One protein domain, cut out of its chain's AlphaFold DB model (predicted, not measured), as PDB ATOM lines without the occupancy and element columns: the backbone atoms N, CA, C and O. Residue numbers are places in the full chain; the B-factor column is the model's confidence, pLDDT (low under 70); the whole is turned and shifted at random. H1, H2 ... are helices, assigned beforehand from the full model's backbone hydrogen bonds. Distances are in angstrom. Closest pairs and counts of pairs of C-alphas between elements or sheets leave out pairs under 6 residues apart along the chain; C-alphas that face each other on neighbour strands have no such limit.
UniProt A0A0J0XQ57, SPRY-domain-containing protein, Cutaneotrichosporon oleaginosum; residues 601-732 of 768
ATOM      1  N   ASP A 601     178.611  47.716 113.376       81.44
ATOM      2  CA  ASP A 601     177.247  48.239 113.476       81.44
ATOM      3  C   ASP A 601     177.146  49.381 114.510       81.44
ATOM      4  O   ASP A 601     176.220  50.187 114.450       81.44
ATOM      5  N   ASP A 602     178.149  49.525 115.389       79.88
ATOM      6  CA  ASP A 602     178.271  50.651 116.327       79.88
ATOM      7  C   ASP A 602     178.785  51.942 115.642       79.88
ATOM      8  O   ASP A 602     178.816  53.012 116.254       79.88
ATOM      9  N   TYR A 603     179.203  51.865 114.369       76.12
ATOM     10  CA  TYR A 603     179.823  52.969 113.629       76.12
ATOM     11  C   TYR A 603     178.887  53.546 112.553       76.12
ATOM     12  O   TYR A 603     178.171  52.814 111.872       76.12
ATOM     13  N   PRO A 604     178.944  54.866 112.285       68.00
ATOM     14  CA  PRO A 604     178.031  55.527 111.346       68.00
ATOM     15  C   PRO A 604     178.267  55.173 109.866       68.00
ATOM     16  O   PRO A 604     177.514  55.626 109.004       68.00
ATOM     17  N   SER A 605     179.341  54.448 109.544       72.81
ATOM     18  CA  SER A 605     179.631  53.916 108.208       72.81
ATOM     19  C   SER A 605     180.731  52.854 108.271       72.81
ATOM     20  O   SER A 605     181.595  52.894 109.150       72.81
ATOM     21  N   THR A 606     180.777  51.959 107.281       80.19
ATOM     22  CA  THR A 606     181.863  50.974 107.136       80.19
ATOM     23  C   THR A 606     183.238  51.652 107.050       80.19
ATOM     24  O   THR A 606     184.184  51.192 107.674       80.19
ATOM     25  N   SER A 607     183.350  52.803 106.373       72.81
ATOM     26  CA  SER A 607     184.580  53.616 106.326       72.81
ATOM     27  C   SER A 607     185.014  54.165 107.693       72.81
ATOM     28  O   SER A 607     186.204  54.374 107.926       72.81
ATOM     29  N   ALA A 608     184.067  54.440 108.597       70.31
ATOM     30  CA  ALA A 608     184.367  54.854 109.966       70.31
ATOM     31  C   ALA A 608     184.822  53.660 110.819       70.31
ATOM     32  O   ALA A 608     185.842  53.768 111.492       70.31
ATOM     33  N   ALA A 609     184.142  52.514 110.711       82.19
ATOM     34  CA  ALA A 609     184.542  51.265 111.364       82.19
ATOM     35  C   ALA A 609     185.942  50.785 110.931       82.19
ATOM     36  O   ALA A 609     186.745  50.396 111.774       82.19
ATOM     37  N   ILE A 610     186.262  50.850 109.632       83.56
ATOM     38  CA  ILE A 610     187.588  50.475 109.109       83.56
ATOM     39  C   ILE A 610     188.683  51.354 109.708       83.56
ATOM     40  O   ILE A 610     189.699  50.826 110.147       83.56
ATOM     41  N   ARG A 611     188.489  52.677 109.756       80.88
ATOM     42  CA  ARG A 611     189.503  53.567 110.337       80.88
ATOM     43  C   ARG A 611     189.634  53.368 111.836       80.88
ATOM     44  O   ARG A 611     190.740  53.152 112.281       80.88
ATOM     45  N   ALA A 612     188.538  53.234 112.579       82.19
ATOM     46  CA  ALA A 612     188.618  52.901 114.001       82.19
ATOM     47  C   ALA A 612     189.365  51.579 114.291       82.19
ATOM     48  O   ALA A 612     189.953  51.442 115.360       82.19
ATOM     49  N   ALA A 613     189.375  50.617 113.359       86.25
ATOM     50  CA  ALA A 613     190.198  49.409 113.458       86.25
ATOM     51  C   ALA A 613     191.685  49.640 113.105       86.25
ATOM     52  O   ALA A 613     192.551  48.968 113.661       86.25
ATOM     53  N   VAL A 614     191.978  50.564 112.187       86.50
ATOM     54  CA  VAL A 614     193.339  50.953 111.770       86.50
ATOM     55  C   VAL A 614     193.986  51.861 112.818       86.50
ATOM     56  O   VAL A 614     195.073  51.548 113.285       86.50
ATOM     57  N   ASP A 615     193.286  52.910 113.252       82.31
ATOM     58  CA  ASP A 615     193.710  53.868 114.276       82.31
ATOM     59  C   ASP A 615     194.001  53.149 115.609       82.31
ATOM     60  O   ASP A 615     195.005  53.424 116.265       82.31
ATOM     61  N   ALA A 616     193.161  52.169 115.985       84.56
ATOM     62  CA  ALA A 616     193.405  51.307 117.143       84.56
ATOM     63  C   ALA A 616     194.714  50.516 116.991       84.56
ATOM     64  O   ALA A 616     195.544  50.533 117.898       84.56
ATOM     65  N   LEU A 617     194.945  49.888 115.831       86.69
ATOM     66  CA  LEU A 617     196.172  49.135 115.578       86.69
ATOM     67  C   LEU A 617     197.410  50.044 115.576       86.69
ATOM     68  O   LEU A 617     198.426  49.670 116.152       86.69
ATOM     69  N   GLU A 618     197.346  51.246 115.003       84.12
ATOM     70  CA  GLU A 618     198.450  52.214 115.071       84.12
ATOM     71  C   GLU A 618     198.759  52.623 116.520       84.12
ATOM     72  O   GLU A 618     199.934  52.654 116.904       84.12
ATOM     73  N   ALA A 619     197.727  52.806 117.350       79.88
ATOM     74  CA  ALA A 619     197.834  53.052 118.790       79.88
ATOM     75  C   ALA A 619     198.280  51.826 119.624       79.88
ATOM     76  O   ALA A 619     198.564  51.976 120.810       79.88
ATOM     77  N   GLY A 620     198.381  50.633 119.026       82.25
ATOM     78  CA  GLY A 620     198.820  49.404 119.701       82.25
ATOM     79  C   GLY A 620     197.700  48.491 120.212       82.25
ATOM     80  O   GLY A 620     197.993  47.508 120.881       82.25
ATOM     81  N   GLU A 621     196.435  48.765 119.891       84.88
ATOM     82  CA  GLU A 621     195.261  47.995 120.323       84.88
ATOM     83  C   GLU A 621     194.675  47.151 119.169       84.88
ATOM     84  O   GLU A 621     194.418  47.655 118.076       84.88
ATOM     85  N   VAL A 622     194.384  45.863 119.396       87.00
ATOM     86  CA  VAL A 622     193.808  44.976 118.360       87.00
ATOM     87  C   VAL A 622     192.332  44.675 118.633       87.00
ATOM     88  O   VAL A 622     191.977  43.742 119.356       87.00
ATOM     89  N   ARG A 623     191.435  45.431 117.986       87.69
ATOM     90  CA  ARG A 623     189.972  45.284 118.129       87.69
ATOM     91  C   ARG A 623     189.406  44.115 117.325       87.69
ATOM     92  O   ARG A 623     188.721  44.293 116.316       87.69
ATOM     93  N   TRP A 624     189.661  42.897 117.792       87.06
ATOM     94  CA  TRP A 624     189.214  41.664 117.136       87.06
ATOM     95  C   TRP A 624     187.716  41.584 116.790       87.06
ATOM     96  O   TRP A 624     187.425  41.161 115.668       87.06
ATOM     97  N   PRO A 625     186.756  41.984 117.653       87.06
ATOM     98  CA  PRO A 625     185.331  41.958 117.303       87.06
ATOM     99  C   PRO A 625     185.010  42.854 116.095       87.06
ATOM    100  O   PRO A 625     184.341  42.420 115.152       87.06
ATOM    101  N   LEU A 626     185.588  44.058 116.061       86.88
ATOM    102  CA  LEU A 626     185.432  45.025 114.976       86.88
ATOM    103  C   LEU A 626     186.037  44.489 113.675       86.88
ATOM    104  O   LEU A 626     185.340  44.389 112.663       86.88
ATOM    105  N   ILE A 627     187.298  44.057 113.726       87.81
ATOM    106  CA  ILE A 627     188.045  43.509 112.585       87.81
ATOM    107  C   ILE A 627     187.328  42.284 111.987       87.81
ATOM    108  O   ILE A 627     187.187  42.179 110.766       87.81
ATOM    109  N   ARG A 628     186.802  41.380 112.826       89.31
ATOM    110  CA  ARG A 628     186.029  40.208 112.375       89.31
ATOM    111  C   ARG A 628     184.688  40.598 111.748       89.31
ATOM    112  O   ARG A 628     184.313  40.008 110.740       89.31
ATOM    113  N   SER A 629     183.990  41.599 112.292       88.19
ATOM    114  CA  SER A 629     182.698  42.068 111.755       88.19
ATOM    115  C   SER A 629     182.806  42.768 110.389       88.19
ATOM    116  O   SER A 629     181.852  42.743 109.598       88.19
ATOM    117  N   LEU A 630     183.968  43.371 110.106       84.75
ATOM    118  CA  LEU A 630     184.312  44.001 108.830       84.75
ATOM    119  C   LEU A 630     184.705  42.980 107.753       84.75
ATOM    120  O   LEU A 630     184.338  43.157 106.594       84.75
ATOM    121  N   GLY A 631     185.385  41.898 108.145       82.12
ATOM    122  CA  GLY A 631     185.885  40.870 107.231       82.12
ATOM    123  C   GLY A 631     187.151  41.298 106.475       82.12
ATOM    124  O   GLY A 631     187.490  42.472 106.406       82.12
ATOM    125  N   GLY A 632     187.884  40.331 105.913       76.75
ATOM    126  CA  GLY A 632     189.072  40.591 105.078       76.75
ATOM    127  C   GLY A 632     190.436  40.508 105.775       76.75
ATOM    128  O   GLY A 632     191.445  40.350 105.098       76.75
ATOM    129  N   ALA A 633     190.502  40.505 107.108       75.69
ATOM    130  CA  ALA A 633     191.774  40.488 107.849       75.69
ATOM    131  C   ALA A 633     192.584  39.170 107.780       75.69
ATOM    132  O   ALA A 633     193.623  39.062 108.426       75.69
ATOM    133  N   GLY A 634     192.132  38.161 107.025       78.69
ATOM    134  CA  GLY A 634     192.673  36.795 107.062       78.69
ATOM    135  C   GLY A 634     194.172  36.683 106.758       78.69
ATOM    136  O   GLY A 634     194.868  35.935 107.437       78.69
ATOM    137  N   GLU A 635     194.690  37.459 105.802       81.19
ATOM    138  CA  GLU A 635     196.125  37.464 105.461       81.19
ATOM    139  C   GLU A 635     196.999  38.034 106.595       81.19
ATOM    140  O   GLU A 635     198.154  37.649 106.751       81.19
ATOM    141  N   LEU A 636     196.442  38.943 107.403       89.00
ATOM    142  CA  LEU A 636     197.143  39.620 108.493       89.00
ATOM    143  C   LEU A 636     196.874  38.982 109.864       89.00
ATOM    144  O   LEU A 636     197.509  39.359 110.844       89.00
ATOM    145  N   ALA A 637     195.950  38.020 109.953       87.44
ATOM    146  CA  ALA A 637     195.413  37.538 111.224       87.44
ATOM    147  C   ALA A 637     196.496  37.056 112.206       87.44
ATOM    148  O   ALA A 637     196.433  37.384 113.384       87.44
ATOM    149  N   ARG A 638     197.538  36.373 111.711       89.75
ATOM    150  CA  ARG A 638     198.686  35.938 112.526       89.75
ATOM    151  C   ARG A 638     199.491  37.104 113.104       89.75
ATOM    152  O   ARG A 638     199.839  37.083 114.276       89.75
ATOM    153  N   ARG A 639     199.762  38.139 112.305       90.00
ATOM    154  CA  ARG A 639     200.510  39.330 112.746       90.00
ATOM    155  C   ARG A 639     199.677  40.164 113.722       90.00
ATOM    156  O   ARG A 639     200.205  40.646 114.714       90.00
ATOM    157  N   LEU A 640     198.358  40.239 113.513       90.75
ATOM    158  CA  LEU A 640     197.416  40.824 114.475       90.75
ATOM    159  C   LEU A 640     197.358  40.047 115.800       90.75
ATOM    160  O   LEU A 640     197.293  40.679 116.850       90.75
ATOM    161  N   ASP A 641     197.422  38.710 115.775       89.38
ATOM    162  CA  ASP A 641     197.527  37.895 116.997       89.38
ATOM    163  C   ASP A 641     198.825  38.238 117.764       89.38
ATOM    164  O   ASP A 641     198.796  38.403 118.984       89.38
ATOM    165  N   VAL A 642     199.949  38.420 117.054       89.31
ATOM    166  CA  VAL A 642     201.237  38.837 117.642       89.31
ATOM    167  C   VAL A 642     201.174  40.253 118.229       89.31
ATOM    168  O   VAL A 642     201.684  40.462 119.326       89.31
ATOM    169  N   TYR A 643     200.529  41.219 117.564       89.62
ATOM    170  CA  TYR A 643     200.359  42.568 118.126       89.62
ATOM    171  C   TYR A 643     199.412  42.595 119.331       89.62
ATOM    172  O   TYR A 643     199.668  43.338 120.273       89.62
ATOM    173  N   ALA A 644     198.361  41.769 119.339       88.06
ATOM    174  CA  ALA A 644     197.482  41.623 120.498       88.06
ATOM    175  C   ALA A 644     198.256  41.072 121.710       88.06
ATOM    176  O   ALA A 644     198.149  41.607 122.809       88.06
ATOM    177  N   PHE A 645     199.102  40.063 121.486       89.38
ATOM    178  CA  PHE A 645     200.015  39.536 122.501       89.38
ATOM    179  C   PHE A 645     201.049  40.574 122.969       89.38
ATOM    180  O   PHE A 645     201.273  40.703 124.168       89.38
ATOM    181  N   ALA A 646     201.646  41.346 122.058       86.00
ATOM    182  CA  ALA A 646     202.594  42.409 122.399       86.00
ATOM    183  C   ALA A 646     201.956  43.503 123.282       86.00
ATOM    184  O   ALA A 646     202.580  43.987 124.226       86.00
ATOM    185  N   ALA A 647     200.695  43.858 123.013       83.12
ATOM    186  CA  ALA A 647     199.929  44.791 123.835       83.12
ATOM    187  C   ALA A 647     199.680  44.242 125.253       83.12
ATOM    188  O   ALA A 647     199.917  44.956 126.227       83.12
ATOM    189  N   GLU A 648     199.280  42.973 125.375       82.56
ATOM    190  CA  GLU A 648     199.068  42.312 126.671       82.56
ATOM    191  C   GLU A 648     200.385  42.165 127.457       82.56
ATOM    192  O   GLU A 648     200.442  42.465 128.645       82.56
ATOM    193  N   ALA A 649     201.481  41.802 126.782       80.56
ATOM    194  CA  ALA A 649     202.817  41.724 127.372       80.56
ATOM    195  C   ALA A 649     203.298  43.083 127.912       80.56
ATOM    196  O   ALA A 649     203.832  43.150 129.019       80.56
ATOM    197  N   ARG A 650     203.066  44.178 127.170       79.00
ATOM    198  CA  ARG A 650     203.330  45.548 127.648       79.00
ATOM    199  C   ARG A 650     202.442  45.928 128.831       79.00
ATOM    200  O   ARG A 650     202.939  46.540 129.773       79.00
ATOM    201  N   ALA A 651     201.159  45.564 128.807       76.62
ATOM    202  CA  ALA A 651     200.237  45.837 129.905       76.62
ATOM    203  C   ALA A 651     200.659  45.110 131.194       76.62
ATOM    204  O   ALA A 651     200.725  45.746 132.243       76.62
ATOM    205  N   ALA A 652     201.021  43.826 131.108       74.00
ATOM    206  CA  ALA A 652     201.555  43.059 132.231       74.00
ATOM    207  C   ALA A 652     202.877  43.657 132.750       74.00
ATOM    208  O   ALA A 652     202.990  43.965 133.934       74.00
ATOM    209  N   SER A 653     203.845  43.922 131.860       69.31
ATOM    210  CA  SER A 653     205.145  44.511 132.223       69.31
ATOM    211  C   SER A 653     205.008  45.876 132.919       69.31
ATOM    212  O   SER A 653     205.726  46.153 133.878       69.31
ATOM    213  N   SER A 654     204.048  46.708 132.494       67.06
ATOM    214  CA  SER A 654     203.786  48.008 133.120       67.06
ATOM    215  C   SER A 654     203.227  47.895 134.541       67.06
ATOM    216  O   SER A 654     203.566  48.734 135.368       67.06
ATOM    217  N   ARG A 655     202.386  46.894 134.835       64.56
ATOM    218  CA  ARG A 655     201.770  46.728 136.166       64.56
ATOM    219  C   ARG A 655     202.745  46.189 137.206       64.56
ATOM    220  O   ARG A 655     202.672  46.579 138.360       64.56
ATOM    221  N   VAL A 656     203.723  45.385 136.785       54.62
ATOM    222  CA  VAL A 656     204.808  44.864 137.647       54.62
ATOM    223  C   VAL A 656     205.701  45.982 138.230       54.62
ATOM    224  O   VAL A 656     206.481  45.738 139.149       54.62
ATOM    225  N   CYS A 657     205.606  47.217 137.718       53.25
ATOM    226  CA  CYS A 657     206.329  48.382 138.239       53.25
ATOM    227  C   CYS A 657     205.565  49.202 139.293       53.25
ATOM    228  O   CYS A 657     206.191  50.041 139.942       53.25
ATOM    229  N   ASP A 658     204.265  48.965 139.485       50.28
ATOM    230  CA  ASP A 658     203.478  49.585 140.552       50.28
ATOM    231  C   ASP A 658     203.434  48.625 141.761       50.28
ATOM    232  O   ASP A 658     203.039  47.472 141.632       50.28
ATOM    233  N   ASP A 659     203.861  49.084 142.948       50.88
ATOM    234  CA  ASP A 659     204.036  48.278 144.183       50.88
ATOM    235  C   ASP A 659     202.699  47.783 144.832       50.88
ATOM    236  O   ASP A 659     202.639  47.565 146.046       50.88
ATOM    237  N   GLU A 660     201.611  47.599 144.069       46.56
ATOM    238  CA  GLU A 660     200.357  46.988 144.552       46.56
ATOM    239  C   GLU A 660     200.265  45.495 144.182       46.56
ATOM    240  O   GLU A 660     200.694  45.054 143.118       46.56
ATOM    241  N   ALA A 661     199.767  44.688 145.120       51.16
ATOM    242  CA  ALA A 661     199.917  43.234 145.100       51.16
ATOM    243  C   ALA A 661     198.887  42.490 144.224       51.16
ATOM    244  O   ALA A 661     197.768  42.953 144.021       51.16
ATOM    245  N   ASP A 662     199.264  41.262 143.850       52.75
ATOM    246  CA  ASP A 662     198.399  40.163 143.391       52.75
ATOM    247  C   ASP A 662     197.826  40.222 141.953       52.75
ATOM    248  O   ASP A 662     196.824  39.571 141.665       52.75
ATOM    249  N   ASP A 663     198.514  40.869 141.003       52.88
ATOM    250  CA  ASP A 663     198.190  40.807 139.556       52.88
ATOM    251  C   ASP A 663     198.886  39.620 138.815       52.88
ATOM    252  O   ASP A 663     199.157  39.694 137.611       52.88
ATOM    253  N   GLU A 664     199.160  38.495 139.509       57.38
ATOM    254  CA  GLU A 664     199.771  37.270 138.925       57.38
ATOM    255  C   GLU A 664     199.004  36.773 137.679       57.38
ATOM    256  O   GLU A 664     199.606  36.287 136.717       57.38
ATOM    257  N   ASP A 665     197.679  36.948 137.664       63.31
ATOM    258  CA  ASP A 665     196.792  36.557 136.564       63.31
ATOM    259  C   ASP A 665     197.157  37.229 135.223       63.31
ATOM    260  O   ASP A 665     197.016  36.609 134.165       63.31
ATOM    261  N   GLY A 666     197.649  38.476 135.242       65.56
ATOM    262  CA  GLY A 666     197.989  39.237 134.033       65.56
ATOM    263  C   GLY A 666     199.273  38.750 133.359       65.56
ATOM    264  O   GLY A 666     199.305  38.525 132.146       65.56
ATOM    265  N   GLU A 667     200.327  38.513 134.145       68.38
ATOM    266  CA  GLU A 667     201.579  37.940 133.637       68.38
ATOM    267  C   GLU A 667     201.360  36.498 133.148       68.38
ATOM    268  O   GLU A 667     201.805  36.132 132.055       68.38
ATOM    269  N   VAL A 668     200.587  35.698 133.894       75.56
ATOM    270  CA  VAL A 668     200.208  34.333 133.495       75.56
ATOM    271  C   VAL A 668     199.406  34.331 132.188       75.56
ATOM    272  O   VAL A 668     199.670  33.489 131.324       75.56
ATOM    273  N   ALA A 669     198.479  35.275 131.987       76.56
ATOM    274  CA  ALA A 669     197.719  35.404 130.743       76.56
ATOM    275  C   ALA A 669     198.616  35.753 129.541       76.56
ATOM    276  O   ALA A 669     198.533  35.087 128.502       76.56
ATOM    277  N   ALA A 670     199.518  36.730 129.686       78.81
ATOM    278  CA  ALA A 670     200.472  37.094 128.638       78.81
ATOM    279  C   ALA A 670     201.398  35.914 128.281       78.81
ATOM    280  O   ALA A 670     201.546  35.566 127.106       78.81
ATOM    281  N   VAL A 671     201.962  35.229 129.282       80.44
ATOM    282  CA  VAL A 671     202.817  34.046 129.080       80.44
ATOM    283  C   VAL A 671     202.050  32.902 128.407       80.44
ATOM    284  O   VAL A 671     202.582  32.267 127.491       80.44
ATOM    285  N   ALA A 672     200.799  32.646 128.797       82.69
ATOM    286  CA  ALA A 672     199.957  31.631 128.163       82.69
ATOM    287  C   ALA A 672     199.666  31.957 126.687       82.69
ATOM    288  O   ALA A 672     199.729  31.064 125.837       82.69
ATOM    289  N   MET A 673     199.412  33.230 126.363       83.81
ATOM    290  CA  MET A 673     199.200  33.690 124.988       83.81
ATOM    291  C   MET A 673     200.469  33.535 124.135       83.81
ATOM    292  O   MET A 673     200.401  32.988 123.033       83.81
ATOM    293  N   GLY A 674     201.641  33.906 124.662       85.25
ATOM    294  CA  GLY A 674     202.930  33.694 123.990       85.25
ATOM    295  C   GLY A 674     203.233  32.212 123.723       85.25
ATOM    296  O   GLY A 674     203.659  31.849 122.623       85.25
ATOM    297  N   GLN A 675     202.939  31.330 124.688       86.69
ATOM    298  CA  GLN A 675     203.074  29.875 124.523       86.69
ATOM    299  C   GLN A 675     202.097  29.286 123.495       86.69
ATOM    300  O   GLN A 675     202.437  28.310 122.823       86.69
ATOM    301  N   ASP A 676     200.888  29.838 123.364       90.19
ATOM    302  CA  ASP A 676     199.945  29.415 122.326       90.19
ATOM    303  C   ASP A 676     200.437  29.802 120.927       90.19
ATOM    304  O   ASP A 676     200.465  28.955 120.031       90.19
ATOM    305  N   LEU A 677     200.925  31.036 120.764       90.19
ATOM    306  CA  LEU A 677     201.490  31.517 119.502       90.19
ATOM    307  C   LEU A 677     202.746  30.738 119.085       90.19
ATOM    308  O   LEU A 677     202.860  30.372 117.919       90.19
ATOM    309  N   ASP A 678     203.649  30.402 120.011       87.38
ATOM    310  CA  ASP A 678     204.820  29.549 119.728       87.38
ATOM    311  C   ASP A 678     204.438  28.085 119.421       87.38
ATOM    312  O   ASP A 678     205.121  27.399 118.660       87.38
ATOM    313  N   ARG A 679     203.308  27.588 119.943       90.56
ATOM    314  CA  ARG A 679     202.772  26.275 119.548       90.56
ATOM    315  C   ARG A 679     202.185  26.323 118.138       90.56
ATOM    316  O   ARG A 679     202.497  25.453 117.322       90.56
ATOM    317  N   ARG A 680     201.372  27.347 117.851       91.12
ATOM    318  CA  ARG A 680     200.738  27.583 116.546       91.12
ATOM    319  C   ARG A 680     201.765  27.821 115.448       91.12
ATOM    320  O   ARG A 680     201.646  27.215 114.386       91.12
ATOM    321  N   SER A 681     202.806  28.610 115.711       90.75
ATOM    322  CA  SER A 681     203.844  28.925 114.725       90.75
ATOM    323  C   SER A 681     204.573  27.682 114.210       90.75
ATOM    324  O   SER A 681     204.829  27.557 113.010       90.75
ATOM    325  N   ARG A 682     204.810  26.710 115.101       88.94
ATOM    326  CA  ARG A 682     205.410  25.404 114.791       88.94
ATOM    327  C   ARG A 682     204.450  24.459 114.071       88.94
ATOM    328  O   ARG A 682     204.887  23.736 113.184       88.94
ATOM    329  N   SER A 683     203.168  24.431 114.448       90.38
ATOM    330  CA  SER A 683     202.181  23.539 113.815       90.38
ATOM    331  C   SER A 683     201.686  24.037 112.457       90.38
ATOM    332  O   SER A 683     201.375  23.228 111.588       90.38
ATOM    333  N   GLU A 684     201.592  25.355 112.278       89.12
ATOM    334  CA  GLU A 684     201.111  26.002 111.052       89.12
ATOM    335  C   GLU A 684     202.253  26.334 110.068       89.12
ATOM    336  O   GLU A 684     201.972  26.664 108.918       89.12
ATOM    337  N   GLY A 685     203.521  26.260 110.497       88.38
ATOM    338  CA  GLY A 685     204.695  26.551 109.665       88.38
ATOM    339  C   GLY A 685     204.791  28.028 109.277       88.38
ATOM    340  O   GLY A 685     204.683  28.373 108.101       88.38
ATOM    341  N   TRP A 686     204.929  28.915 110.267       91.12
ATOM    342  CA  TRP A 686     204.939  30.363 110.021       91.12
ATOM    343  C   TRP A 686     206.194  30.832 109.252       91.12
ATOM    344  O   TRP A 686     207.269  30.272 109.458       91.12
ATOM    345  N   PRO A 687     206.085  31.871 108.395       91.19
ATOM    346  CA  PRO A 687     207.237  32.461 107.710       91.19
ATOM    347  C   PRO A 687     208.241  33.102 108.676       91.19
ATOM    348  O   PRO A 687     207.840  33.674 109.689       91.19
ATOM    349  N   ASP A 688     209.521  33.130 108.297       87.94
ATOM    350  CA  ASP A 688     210.613  33.697 109.109       87.94
ATOM    351  C   ASP A 688     210.349  35.140 109.577       87.94
ATOM    352  O   ASP A 688     210.667  35.494 110.708       87.94
ATOM    353  N   ALA A 689     209.700  35.965 108.747       85.88
ATOM    354  CA  ALA A 689     209.339  37.342 109.099       85.88
ATOM    355  C   ALA A 689     208.249  37.441 110.188       85.88
ATOM    356  O   ALA A 689     208.256  38.380 110.981       85.88
ATOM    357  N   ASP A 690     207.317  36.482 110.243       89.62
ATOM    358  CA  ASP A 690     206.294  36.416 111.297       89.62
ATOM    359  C   ASP A 690     206.880  35.774 112.575       89.62
ATOM    360  O   ASP A 690     206.482  36.127 113.688       89.62
ATOM    361  N   LEU A 691     207.864  34.874 112.431       88.56
ATOM    362  CA  LEU A 691     208.639  34.303 113.539       88.56
ATOM    363  C   LEU A 691     209.557  35.339 114.208       88.56
ATOM    364  O   LEU A 691     209.628  35.365 115.435       88.56
ATOM    365  N   ASP A 692     210.216  36.215 113.443       87.69
ATOM    366  CA  ASP A 692     210.979  37.344 113.992       87.69
ATOM    367  C   ASP A 692     210.069  38.327 114.744       87.69
ATOM    368  O   ASP A 692     210.382  38.713 115.871       87.69
ATOM    369  N   LEU A 693     208.904  38.662 114.177       88.00
ATOM    370  CA  LEU A 693     207.913  39.528 114.825       88.00
ATOM    371  C   LEU A 693     207.446  38.940 116.170       88.00
ATOM    372  O   LEU A 693     207.431  39.639 117.183       88.00
ATOM    373  N   LEU A 694     207.132  37.637 116.207       88.50
ATOM    374  CA  LEU A 694     206.802  36.911 117.440       88.50
ATOM    375  C   LEU A 694     207.997  36.856 118.409       88.50
ATOM    376  O   LEU A 694     207.823  36.984 119.623       88.50
ATOM    377  N   GLY A 695     209.218  36.698 117.899       85.75
ATOM    378  CA  GLY A 695     210.452  36.735 118.683       85.75
ATOM    379  C   GLY A 695     210.710  38.100 119.330       85.75
ATOM    380  O   GLY A 695     211.145  38.150 120.479       85.75
ATOM    381  N   ARG A 696     210.400  39.201 118.631       86.62
ATOM    382  CA  ARG A 696     210.428  40.573 119.162       86.62
ATOM    383  C   ARG A 696     209.323  40.811 120.191       86.62
ATOM    384  O   ARG A 696     209.627  41.288 121.279       86.62
ATOM    385  N   ALA A 697     208.087  40.393 119.917       85.19
ATOM    386  CA  ALA A 697     206.979  40.497 120.873       85.19
ATOM    387  C   ALA A 697     207.266  39.758 122.193       85.19
ATOM    388  O   ALA A 697     207.064  40.317 123.266       85.19
ATOM    389  N   ASN A 698     207.843  38.551 122.143       81.81
ATOM    390  CA  ASN A 698     208.236  37.811 123.351       81.81
ATOM    391  C   ASN A 698     209.296  38.539 124.204       81.81
ATOM    392  O   ASN A 698     209.349  38.321 125.413       81.81
ATOM    393  N   ARG A 699     210.131  39.413 123.617       78.50
ATOM    394  CA  ARG A 699     211.093  40.224 124.388       78.50
ATOM    395  C   ARG A 699     210.413  41.338 125.193       78.50
ATOM    396  O   ARG A 699     210.939  41.696 126.244       78.50
ATOM    397  N   GLN A 700     209.233  41.807 124.771       72.38
ATOM    398  CA  GLN A 700     208.494  42.871 125.465       72.38
ATOM    399  C   GLN A 700     207.968  42.476 126.852       72.38
ATOM    400  O   GLN A 700     207.732  43.362 127.663       72.38
ATOM    401  N   ILE A 701     207.851  41.175 127.157       67.44
ATOM    402  CA  ILE A 701     207.549  40.694 128.519       67.44
ATOM    403  C   ILE A 701     208.656  41.117 129.505       67.44
ATOM    404  O   ILE A 701     208.381  41.401 130.666       67.44
ATOM    405  N   VAL A 702     209.914  41.160 129.048       62.75
ATOM    406  CA  VAL A 702     211.093  41.373 129.907       62.75
ATOM    407  C   VAL A 702     211.584  42.822 129.871       62.75
ATOM    408  O   VAL A 702     212.048  43.329 130.890       62.75
ATOM    409  N   LEU A 703     211.513  43.490 128.714       62.19
ATOM    410  CA  LEU A 703     211.904  44.893 128.539       62.19
ATOM    411  C   LEU A 703     211.004  45.583 127.499       62.19
ATOM    412  O   LEU A 703     210.904  45.075 126.379       62.19
ATOM    413  N   PRO A 704     210.417  46.759 127.797       60.25
ATOM    414  CA  PRO A 704     209.722  47.564 126.797       60.25
ATOM    415  C   PRO A 704     210.651  47.946 125.633       60.25
ATOM    416  O   PRO A 704     211.710  48.535 125.837       60.25
ATOM    417  N   ASP A 705     210.242  47.612 124.409       64.69
ATOM    418  CA  ASP A 705     210.994  47.860 123.172       64.69
ATOM    419  C   ASP A 705     210.039  48.365 122.081       64.69
ATOM    420  O   ASP A 705     209.030  47.714 121.804       64.69
ATOM    421  N   ASP A 706     210.331  49.513 121.466       67.69
ATOM    422  CA  ASP A 706     209.534  50.123 120.390       67.69
ATOM    423  C   ASP A 706     209.857  49.569 118.989       67.69
ATOM    424  O   ASP A 706     209.275  50.007 117.997       67.69
ATOM    425  N   SER A 707     210.718  48.553 118.869       72.56
ATOM    426  CA  SER A 707     211.087  47.936 117.582       72.56
ATOM    427  C   SER A 707     209.916  47.377 116.753       72.56
ATOM    428  O   SER A 707     210.091  47.115 115.563       72.56
ATOM    429  N   LEU A 708     208.724  47.203 117.338       80.44
ATOM    430  CA  LEU A 708     207.504  46.761 116.644       80.44
ATOM    431  C   LEU A 708     206.697  47.900 115.994       80.44
ATOM    432  O   LEU A 708     205.835  47.632 115.159       80.44
ATOM    433  N   ASP A 709     206.941  49.165 116.349       80.12
ATOM    434  CA  ASP A 709     206.101  50.300 115.938       80.12
ATOM    435  C   ASP A 709     206.107  50.551 114.418       80.12
ATOM    436  O   ASP A 709     205.092  50.944 113.838       80.12
ATOM    437  N   SER A 710     207.245  50.319 113.758       79.00
ATOM    438  CA  SER A 710     207.382  50.476 112.302       79.00
ATOM    439  C   SER A 710     206.580  49.414 111.543       79.00
ATOM    440  O   SER A 710     205.760  49.747 110.682       79.00
ATOM    441  N   ASP A 711     206.742  48.142 111.929       86.38
ATOM    442  CA  ASP A 711     205.977  47.028 111.363       86.38
ATOM    443  C   ASP A 711     204.473  47.202 111.622       86.38
ATOM    444  O   ASP A 711     203.669  47.001 110.712       86.38
ATOM    445  N   ARG A 712     204.087  47.673 112.819       87.56
ATOM    446  CA  ARG A 712     202.686  47.923 113.184       87.56
ATOM    447  C   ARG A 712     202.028  48.966 112.279       87.56
ATOM    448  O   ARG A 712     200.915  48.734 111.813       87.56
ATOM    449  N   ARG A 713     202.712  50.074 111.961       81.44
ATOM    450  CA  ARG A 713     202.217  51.089 111.002       81.44
ATOM    451  C   ARG A 713     202.127  50.536 109.575       81.44
ATOM    452  O   ARG A 713     201.135  50.770 108.882       81.44
ATOM    453  N   ALA A 714     203.120  49.762 109.132       83.94
ATOM    454  CA  ALA A 714     203.096  49.123 107.813       83.94
ATOM    455  C   ALA A 714     201.933  48.116 107.678       83.94
ATOM    456  O   ALA A 714     201.221  48.098 106.668       83.94
ATOM    457  N   ASP A 715     201.695  47.325 108.724       88.69
ATOM    458  CA  ASP A 715     200.599  46.363 108.804       88.69
ATOM    459  C   ASP A 715     199.233  47.036 108.978       88.69
ATOM    460  O   ASP A 715     198.259  46.553 108.406       88.69
ATOM    461  N   ALA A 716     199.137  48.179 109.661       85.50
ATOM    462  CA  ALA A 716     197.916  48.983 109.723       85.50
ATOM    463  C   ALA A 716     197.528  49.545 108.347       85.50
ATOM    464  O   ALA A 716     196.371  49.428 107.920       85.50
ATOM    465  N   ALA A 717     198.504  50.028 107.572       81.56
ATOM    466  CA  ALA A 717     198.290  50.405 106.178       81.56
ATOM    467  C   ALA A 717     197.866  49.206 105.300       81.56
ATOM    468  O   ALA A 717     197.044  49.365 104.389       81.56
ATOM    469  N   LYS A 718     198.374  47.994 105.573       86.56
ATOM    470  CA  LYS A 718     197.945  46.754 104.898       86.56
ATOM    471  C   LYS A 718     196.533  46.326 105.318       86.56
ATOM    472  O   LYS A 718     195.730  45.987 104.449       86.56
ATOM    473  N   LEU A 719     196.193  46.417 106.604       88.00
ATOM    474  CA  LEU A 719     194.862  46.139 107.147       88.00
ATOM    475  C   LEU A 719     193.814  47.057 106.513       88.00
ATOM    476  O   LEU A 719     192.803  46.571 106.017       88.00
ATOM    477  N   ASN A 720     194.087  48.363 106.434       85.44
ATOM    478  CA  ASN A 720     193.219  49.344 105.775       85.44
ATOM    479  C   ASN A 720     192.872  48.923 104.331       85.44
ATOM    480  O   ASN A 720     191.709  48.976 103.934       85.44
ATOM    481  N   ARG A 721     193.857  48.436 103.559       81.75
ATOM    482  CA  ARG A 721     193.635  47.917 102.194       81.75
ATOM    483  C   ARG A 721     192.751  46.669 102.200       81.75
ATOM    484  O   ARG A 721     191.763  46.640 101.476       81.75
ATOM    485  N   LEU A 722     193.073  45.677 103.034       86.56
ATOM    486  CA  LEU A 722     192.344  44.406 103.110       86.56
ATOM    487  C   LEU A 722     190.880  44.586 103.538       86.56
ATOM    488  O   LEU A 722     189.985  44.009 102.922       86.56
ATOM    489  N   LEU A 723     190.622  45.413 104.556       86.62
ATOM    490  CA  LEU A 723     189.263  45.697 105.027       86.62
ATOM    491  C   LEU A 723     188.461  46.513 103.996       86.62
ATOM    492  O   LEU A 723     187.266  46.279 103.828       86.62
ATOM    493  N   ARG A 724     189.097  47.447 103.267       82.69
ATOM    494  CA  ARG A 724     188.444  48.201 102.176       82.69
ATOM    495  C   ARG A 724     188.102  47.318 100.984       82.69
ATOM    496  O   ARG A 724     186.970  47.384 100.511       82.69
ATOM    497  N   ASP A 725     189.036  46.472 100.552       82.00
ATOM    498  CA  ASP A 725     188.816  45.512  99.468       82.00
ATOM    499  C   ASP A 725     187.674  44.539  99.830       82.00
ATOM    500  O   ASP A 725     186.776  44.317  99.017       82.00
ATOM    501  N   ALA A 726     187.638  44.027 101.069       83.88
ATOM    502  CA  ALA A 726     186.555  43.170 101.562       83.88
ATOM    503  C   ALA A 726     185.198  43.891 101.666       83.88
ATOM    504  O   ALA A 726     184.154  43.284 101.424       83.88
ATOM    505  N   ALA A 727     185.201  45.190 101.977       80.19
ATOM    506  CA  ALA A 727     184.008  46.033 101.988       80.19
ATOM    507  C   ALA A 727     183.578  46.533 100.589       80.19
ATOM    508  O   ALA A 727     182.567  47.228 100.481       80.19
ATOM    509  N   GLY A 728     184.334  46.229  99.524       75.19
ATOM    510  CA  GLY A 728     184.088  46.747  98.172       75.19
ATOM    511  C   GLY A 728     184.287  48.264  98.033       75.19
ATOM    512  O   GLY A 728     183.794  48.870  97.081       75.19
ATOM    513  N   ILE A 729     184.983  48.891  98.985       71.12
ATOM    514  CA  ILE A 729     185.266  50.329  98.995       71.12
ATOM    515  C   ILE A 729     186.515  50.575  98.146       71.12
ATOM    516  O   ILE A 729     187.480  49.815  98.206       71.12
ATOM    517  N   GLN A 730     186.527  51.657  97.362       66.81
ATOM    518  CA  GLN A 730     187.718  52.035  96.600       66.81
ATOM    519  C   GLN A 730     188.935  52.233  97.528       66.81
ATOM    520  O   GLN A 730     188.805  52.566  98.709       66.81
ATOM    521  N   ARG A 731     190.142  52.028  96.990       66.62
ATOM    522  CA  ARG A 731     191.397  52.147  97.756       66.62
ATOM    523  C   ARG A 731     191.826  53.595  98.015       66.62
ATOM    524  O   ARG A 731     192.553  53.846  98.967       66.62
ATOM    525  N   HIS A 732     191.343  54.531  97.198       70.44
ATOM    526  CA  HIS A 732     191.567  55.974  97.305       70.44
ATOM    527  C   HIS A 732     190.259  56.716  97.014       70.44
ATOM    528  O   HIS A 732     189.412  56.180  96.299       70.44
TER     529      HIS A 732
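Overview. This is residues 601 to 732 of the 768 residues of the protein "SPRY-domain-containing protein" of Cutaneotrichosporon oleaginosum (UniProt A0A0J0XQ57). Two groups of three helices make two lobes: H3, H4 and H5 form an up-and-down bundle, each running against the one before, and H1, H2 and H6 form the other lobe, where H1 packs on both H2 and H6. The turn between H3 and H4 sticks out with residues 657 to 662. The printed part has 132 residues with six named helices, H1 to H6 in chain order, and no named strand: all helix. It is compact, with a radius of gyration of the C-alphas of 15.8 A, and spans 48 by 35 by 23 A.

Arrangement. H1, residues 606 to 618, forms a hairpin with H2, residues 624 to 630; their closest C-alphas, Ala 613 and Ile 627, are 6.3 A apart. H3, residues 637 to 655, touches H4, residues 664 to 684, at a shallow tilt of 23 degrees, opposite ways; the closest C-alphas, Ala 652 and Glu 667, are 5.3 A apart. H5, residues 688 to 699, touches H3 at 12 degrees, the same way, with the C-alphas of Ala 646 and Ala 697 closest at 5.0 A. H4 touches H5 with residues 674 to 681 alone; the C-alphas of Gly 674 and Asn 698 are closest at 6.7 A. H6, residues 709 to 726, touches H1 at 16 degrees, opposite ways, closest at the C-alphas of Val 614 and Ala 716, 5.4 A. H3 and H6 are close but not clearly touching, while H4 and H6 are apart. Every O i to N i+4 pair is within hydrogen-bond range in H1, H2, H3 and H6, against 16 of 17 in H4 and 7 of 8 in H5.

Along the chain. H1 begins at C-alpha 606, (181.863, 50.974, 107.136). H3 measures 27.3 A, H4 30.1 A and H6 25.3 A from first to last C-alpha. H6 ends at C-alpha 726, (186.555, 43.170, 101.562).

Size, cuts and confidence. The C-alphas farthest apart, Ala 661 and Gln 730, are 50.8 A apart. The printed part has no cut and no long link. The model's pLDDT is under 70 at residues 604, 653 to 667, 701 to 706 and 730 to 731.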